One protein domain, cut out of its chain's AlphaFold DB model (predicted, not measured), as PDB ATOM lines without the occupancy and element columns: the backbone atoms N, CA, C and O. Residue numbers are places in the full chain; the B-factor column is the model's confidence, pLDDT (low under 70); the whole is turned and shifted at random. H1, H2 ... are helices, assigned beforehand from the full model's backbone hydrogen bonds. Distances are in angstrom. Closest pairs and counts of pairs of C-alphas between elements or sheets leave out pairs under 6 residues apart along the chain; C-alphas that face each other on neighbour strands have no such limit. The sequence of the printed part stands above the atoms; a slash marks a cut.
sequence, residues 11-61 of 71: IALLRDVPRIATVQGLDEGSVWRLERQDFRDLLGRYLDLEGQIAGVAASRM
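This is residues 11 to 61 of the 71 residues of a protein of Chloroflexi bacterium (UniProt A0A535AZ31). Two helices, H2 and H3, meet near their ends as a V, the one-turn helix H1 lies between its open arms, and a long loop swings far out, with residues 22 to 34 sticking out. The 51 printed residues hold three named helices, H1, H2, H3, and no named strand: all helix. The whole is loose, radius of gyration of the C-alphas 12.6 A, spanning 35 by 23 by 18 A.

H1, residues 11 to 14, starts at C-alpha 11 (187.822, 185.199, 269.350) and measures 5.2 A. H2, residues 36 to 45, measures 14.5 A. H3, residues 49 to 60, measures 17.1 A and ends at C-alpha 60 (180.775, 189.186, 272.145).

H1 is close to but not clearly touching H2, closest C-alphas Leu 13 and Arg 36, 6.8 A, and likewise H3, Ile 11 and Ala 57, 5.6 A. H2 and H3 only just touch, with 3 pairs of C-alphas within 8 A, only at the corner, closest Leu 43 and Glu 50, 5.7 A. They run opposite ways at a steep tilt of 55 degrees. In H2 and H3 every O i to N i+4 pair is within hydrogen-bond range; H1 is too short for one.

The C-alphas of Asp 27 and Leu 47 are farthest apart, 35.4 A. H1 to H2 is a long link, H2 to H3 tight. The printed part has no cut, and no printed residue is under 70 in pLDDT.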
ATOM      1  N   ILE A  11     188.492 185.390 270.645       94.12
ATOM      2  CA  ILE A  11     187.822 185.199 269.350       94.12
ATOM      3  C   ILE A  11     188.842 184.957 268.234       94.12
ATOM      4  O   ILE A  11     188.655 184.067 267.408       94.12
ATOM      5  N   ALA A  12     189.924 185.736 268.227       93.44
ATOM      6  CA  ALA A  12     190.991 185.606 267.241       93.44
ATOM      7  C   ALA A  12     191.721 184.259 267.366       93.44
ATOM      8  O   ALA A  12     192.144 183.692 266.365       93.44
ATOM      9  N   LEU A  13     191.844 183.738 268.592       93.12
ATOM     10  CA  LEU A  13     192.491 182.455 268.862       93.12
ATOM     11  C   LEU A  13     191.585 181.266 268.519       93.12
ATOM     12  O   LEU A  13     192.054 180.325 267.891       93.12
ATOM     13  N   LEU A  14     190.301 181.320 268.890       92.25
ATOM     14  CA  LEU A  14     189.334 180.245 268.637       92.25
ATOM     15  C   LEU A  14     188.975 180.096 267.157       92.25
ATOM     16  O   LEU A  14     188.737 178.989 266.692       92.25
ATOM     17  N   ARG A  15     188.883 181.208 266.421       89.94
ATOM     18  CA  ARG A  15     188.457 181.194 265.010       89.94
ATOM     19  C   ARG A  15     189.601 181.288 264.014       89.94
ATOM     20  O   ARG A  15     189.340 181.278 262.820       89.94
ATOM     21  N   ASP A  16     190.824 181.422 264.511       90.00
ATOM     22  CA  ASP A  16     192.025 181.676 263.718       90.00
ATOM     23  C   ASP A  16     191.863 182.837 262.717       90.00
ATOM     24  O   ASP A  16     192.216 182.761 261.546       90.00
ATOM     25  N   VAL A  17     191.292 183.942 263.205       90.12
ATOM     26  CA  VAL A  17     191.057 185.174 262.435       90.12
ATOM     27  C   VAL A  17     191.877 186.333 263.002       90.12
ATOM     28  O   VAL A  17     192.248 186.309 264.182       90.12
ATOM     29  N   PRO A  18     192.128 187.401 262.220       92.19
ATOM     30  CA  PRO A  18     192.704 188.630 262.752       92.19
ATOM     31  C   PRO A  18     191.876 189.214 263.904       92.19
ATOM     32  O   PRO A  18     190.678 188.966 264.043       92.19
ATOM     33  N   ARG A  19     192.509 190.050 264.732       91.31
ATOM     34  CA  ARG A  19     191.835 190.782 265.812       91.31
ATOM     35  C   ARG A  19     190.671 191.611 265.249       91.31
ATOM     36  O   ARG A  19     190.898 192.567 264.520       91.31
ATOM     37  N   ILE A  20     189.446 191.290 265.667       89.69
ATOM     38  CA  ILE A  20     188.220 191.934 265.162       89.69
ATOM     39  C   ILE A  20     187.768 193.174 265.952       89.69
ATOM     40  O   ILE A  20     186.783 193.806 265.585       89.69
ATOM     41  N   ALA A  21     188.433 193.509 267.062       90.44
ATOM     42  CA  ALA A  21     188.055 194.638 267.911       90.44
ATOM     43  C   ALA A  21     189.252 195.228 268.662       90.44
ATOM     44  O   ALA A  21     190.117 194.491 269.145       90.44
ATOM     45  N   THR A  22     189.267 196.552 268.821       92.69
ATOM     46  CA  THR A  22     190.237 197.262 269.662       92.69
ATOM     47  C   THR A  22     189.802 197.239 271.128       92.69
ATOM     48  O   THR A  22     188.630 197.390 271.451       92.69
ATOM     49  N   VAL A  23     190.768 197.054 272.022       93.75
ATOM     50  CA  VAL A  23     190.640 197.093 273.481       93.75
ATOM     51  C   VAL A  23     191.577 198.189 273.957       93.75
ATOM     52  O   VAL A  23     192.741 198.209 273.547       93.75
ATOM     53  N   GLN A  24     191.056 199.086 274.784       95.38
ATOM     54  CA  GLN A  24     191.765 200.219 275.359       95.38
ATOM     55  C   GLN A  24     191.523 200.217 276.869       95.38
ATOM     56  O   GLN A  24     190.385 200.040 277.305       95.38
ATOM     57  N   GLY A  25     192.590 200.374 277.654       95.62
ATOM     58  CA  GLY A  25     192.477 200.590 279.094       95.62
ATOM     59  C   GLY A  25     191.890 201.973 279.354       95.62
ATOM     60  O   GLY A  25     192.359 202.949 278.773       95.62
ATOM     61  N   LEU A  26     190.837 202.035 280.164       95.19
ATOM     62  CA  LEU A  26     190.201 203.299 280.549       95.19
ATOM     63  C   LEU A  26     190.810 203.877 281.826       95.19
ATOM     64  O   LEU A  26     190.875 205.091 281.967       95.19
ATOM     65  N   ASP A  27     191.309 202.997 282.691       94.19
ATOM     66  CA  ASP A  27     191.957 203.310 283.956       94.19
ATOM     67  C   ASP A  27     193.255 202.496 284.076       94.19
ATOM     68  O   ASP A  27     193.486 201.547 283.315       94.19
ATOM     69  N   GLU A  28     194.100 202.852 285.043       94.50
ATOM     70  CA  GLU A  28     195.300 202.077 285.358       94.50
ATOM     71  C   GLU A  28     194.940 200.666 285.833       94.50
ATOM     72  O   GLU A  28     194.047 200.452 286.654       94.50
ATOM     73  N   GLY A  29     195.665 199.677 285.321       92.50
ATOM     74  CA  GLY A  29     195.443 198.284 285.663       92.50
ATOM     75  C   GLY A  29     196.534 197.386 285.108       92.50
ATOM     76  O   GLY A  29     197.375 197.795 284.310       92.50
ATOM     77  N   SER A  30     196.522 196.133 285.547       95.81
ATOM     78  CA  SER A  30     197.433 195.101 285.064       95.81
ATOM     79  C   SER A  30     196.645 193.987 284.392       95.81
ATOM     80  O   SER A  30     195.552 193.632 284.831       95.81
ATOM     81  N   VAL A  31     197.217 193.425 283.333       96.56
ATOM     82  CA  VAL A  31     196.663 192.273 282.624       96.56
ATOM     83  C   VAL A  31     197.694 191.163 282.585       96.56
ATOM     84  O   VAL A  31     198.890 191.414 282.445       96.56
ATOM     85  N   TRP A  32     197.214 189.930 282.673       97.12
ATOM     86  CA  TRP A  32     198.022 188.763 282.364       97.12
ATOM     87  C   TRP A  32     197.892 188.452 280.879       97.12
ATOM     88  O   TRP A  32     196.811 188.566 280.299       97.12
ATOM     89  N   ARG A  33     199.006 188.063 280.264       96.38
ATOM     90  CA  ARG A  33     199.047 187.617 278.875       96.38
ATOM     91  C   ARG A  33     199.281 186.113 278.844       96.38
ATOM     92  O   ARG A  33     200.093 185.599 279.604       96.38
ATOM     93  N   LEU A  34     198.587 185.449 277.929       96.44
ATOM     94  CA  LEU A  34     198.775 184.046 277.595       96.44
ATOM     95  C   LEU A  34     199.154 183.952 276.115       96.44
ATOM     96  O   LEU A  34     198.520 184.605 275.280       96.44
ATOM     97  N   GLU A  35     200.186 183.178 275.786       96.25
ATOM     98  CA  GLU A  35     200.579 182.986 274.393       96.25
ATOM     99  C   GLU A  35     199.622 182.034 273.669       96.25
ATOM    100  O   GLU A  35     198.947 181.195 274.269       96.25
ATOM    101  N   ARG A  36     199.573 182.146 272.337       94.12
ATOM    102  CA  ARG A  36     198.706 181.306 271.497       94.12
ATOM    103  C   ARG A  36     198.951 179.816 271.734       94.12
ATOM    104  O   ARG A  36     197.990 179.054 271.764       94.12
ATOM    105  N   GLN A  37     200.216 179.406 271.849       95.75
ATOM    106  CA  GLN A  37     200.554 177.997 272.037       95.75
ATOM    107  C   GLN A  37     200.036 177.489 273.383       95.75
ATOM    108  O   GLN A  37     199.335 176.485 273.412       95.75
ATOM    109  N   ASP A  38     200.272 178.235 274.463       96.44
ATOM    110  CA  ASP A  38     199.797 177.870 275.800       96.44
ATOM    111  C   ASP A  38     198.266 177.790 275.859       96.44
ATOM    112  O   ASP A  38     197.704 176.886 276.474       96.44
ATOM    113  N   PHE A  39     197.574 178.705 275.172       95.50
ATOM    114  CA  PHE A  39     196.120 178.661 275.047       95.50
ATOM    115  C   PHE A  39     195.646 177.379 274.352       95.50
ATOM    116  O   PHE A  39     194.756 176.702 274.863       95.50
ATOM    117  N   ARG A  40     196.258 177.005 273.219       93.31
ATOM    118  CA  ARG A  40     195.914 175.770 272.491       93.31
ATOM    119  C   ARG A  40     196.196 174.520 273.321       93.31
ATOM    120  O   ARG A  40     195.373 173.607 273.338       93.31
ATOM    121  N   ASP A  41     197.316 174.500 274.033       95.62
ATOM    122  CA  ASP A  41     197.675 173.404 274.929       95.62
ATOM    123  C   ASP A  41     196.653 173.250 276.064       95.62
ATOM    124  O   ASP A  41     196.277 172.129 276.402       95.62
ATOM    125  N   LEU A  42     196.172 174.358 276.640       95.25
ATOM    126  CA  LEU A  42     195.123 174.334 277.662       95.25
ATOM    127  C   LEU A  42     193.806 173.775 277.115       95.25
ATOM    128  O   LEU A  42     193.208 172.922 277.769       95.25
ATOM    129  N   LEU A  43     193.380 174.193 275.919       94.00
ATOM    130  CA  LEU A  43     192.174 173.644 275.286       94.00
ATOM    131  C   LEU A  43     192.283 172.128 275.072       94.00
ATOM    132  O   LEU A  43     191.335 171.401 275.346       94.00
ATOM    133  N   GLY A  44     193.456 171.635 274.661       93.69
ATOM    134  CA  GLY A  44     193.689 170.199 274.479       93.69
ATOM    135  C   GLY A  44     193.717 169.389 275.782       93.69
ATOM    136  O   GLY A  44     193.469 168.184 275.757       93.69
ATOM    137  N   ARG A  45     194.016 170.022 276.924       96.44
ATOM    138  CA  ARG A  45     194.074 169.359 278.241       96.44
ATOM    139  C   ARG A  45     192.725 169.307 278.956       96.44
ATOM    140  O   ARG A  45     192.524 168.417 279.779       96.44
ATOM    141  N   TYR A  46     191.820 170.242 278.671       94.69
ATOM    142  CA  TYR A  46     190.547 170.386 279.378       94.69
ATOM    143  C   TYR A  46     189.366 170.288 278.407       94.69
ATOM    144  O   TYR A  46     189.049 171.251 277.715       94.69
ATOM    145  N   LEU A  47     188.688 169.135 278.415       88.25
ATOM    146  CA  LEU A  47     187.656 168.749 277.439       88.25
ATOM    147  C   LEU A  47     186.548 169.801 277.225       88.25
ATOM    148  O   LEU A  47     186.140 170.030 276.092       88.25
ATOM    149  N   ASP A  48     186.101 170.471 278.291       91.69
ATOM    150  CA  ASP A  48     184.973 171.416 278.227       91.69
ATOM    151  C   ASP A  48     185.396 172.891 278.128       91.69
ATOM    152  O   ASP A  48     184.550 173.783 277.995       91.69
ATOM    153  N   LEU A  49     186.698 173.180 278.207       93.12
ATOM    154  CA  LEU A  49     187.194 174.554 278.291       93.12
ATOM    155  C   LEU A  49     186.918 175.335 277.002       93.12
ATOM    156  O   LEU A  49     186.516 176.500 277.052       93.12
ATOM    157  N   GLU A  50     187.072 174.686 275.848       93.38
ATOM    158  CA  GLU A  50     186.776 175.299 274.555       93.38
ATOM    159  C   GLU A  50     185.310 175.734 274.464       93.38
ATOM    160  O   GLU A  50     185.033 176.866 274.074       93.38
ATOM    161  N   GLY A  51     184.372 174.887 274.904       93.75
ATOM    162  CA  GLY A  51     182.942 175.199 274.907       93.75
ATOM    163  C   GLY A  51     182.594 176.395 275.799       93.75
ATOM    164  O   GLY A  51     181.822 177.271 275.398       93.75
ATOM    165  N   GLN A  52     183.209 176.485 276.981       94.31
ATOM    166  CA  GLN A  52     183.017 177.616 277.895       94.31
ATOM    167  C   GLN A  52     183.508 178.934 277.281       94.31
ATOM    168  O   GLN A  52     182.796 179.942 277.298       94.31
ATOM    169  N   ILE A  53     184.702 178.926 276.682       94.56
ATOM    170  CA  ILE A  53     185.277 180.117 276.047       94.56
ATOM    171  C   ILE A  53     184.498 180.472 274.773       94.56
ATOM    172  O   ILE A  53     184.246 181.652 274.517       94.56
ATOM    173  N   ALA A  54     184.039 179.478 274.010       93.25
ATOM    174  CA  ALA A  54     183.194 179.682 272.839       93.25
ATOM    175  C   ALA A  54     181.859 180.357 273.198       93.25
ATOM    176  O   ALA A  54     181.406 181.231 272.459       93.25
ATOM    177  N   GLY A  55     181.258 180.031 274.349       93.88
ATOM    178  CA  GLY A  55     180.063 180.719 274.853       93.88
ATOM    179  C   GLY A  55     180.295 182.215 275.101       93.88
ATOM    180  O   GLY A  55     179.485 183.063 274.705       93.88
ATOM    181  N   VAL A  56     181.445 182.560 275.690       93.00
ATOM    182  CA  VAL A  56     181.855 183.958 275.897       93.00
ATOM    183  C   VAL A  56     182.106 184.661 274.560       93.00
ATOM    184  O   VAL A  56     181.585 185.756 274.333       93.00
ATOM    185  N   ALA A  57     182.828 184.011 273.643       92.06
ATOM    186  CA  ALA A  57     183.110 184.522 272.304       92.06
ATOM    187  C   ALA A  57     181.823 184.804 271.510       92.06
ATOM    188  O   ALA A  57     181.682 185.871 270.909       92.06
ATOM    189  N   ALA A  58     180.858 183.880 271.544       90.81
ATOM    190  CA  ALA A  58     179.567 184.018 270.872       90.81
ATOM    191  C   ALA A  58     178.777 185.232 271.384       90.81
ATOM    192  O   ALA A  58     178.205 185.977 270.591       90.81
ATOM    193  N   SER A  59     178.814 185.480 272.696       91.00
ATOM    194  CA  SER A  59     178.136 186.617 273.334       91.00
ATOM    195  C   SER A  59     178.748 187.976 272.965       91.00
ATOM    196  O   SER A  59     178.095 189.009 273.091       91.00
ATOM    197  N   ARG A  60     180.005 187.985 272.505       89.38
ATOM    198  CA  ARG A  60     180.775 189.186 272.145       89.38
ATOM    199  C   ARG A  60     180.818 189.455 270.643       89.38
ATOM    200  O   ARG A  60     181.313 190.500 270.226       89.38
ATOM    201  N   MET A  61     180.308 188.535 269.827       81.56
ATOM    202  CA  MET A  61     180.277 188.709 268.382       81.56
ATOM    203  C   MET A  61     179.303 189.818 267.976       81.56
ATOM    204  O   MET A  61     178.119 189.748 268.316       81.56
TER     205      MET A  61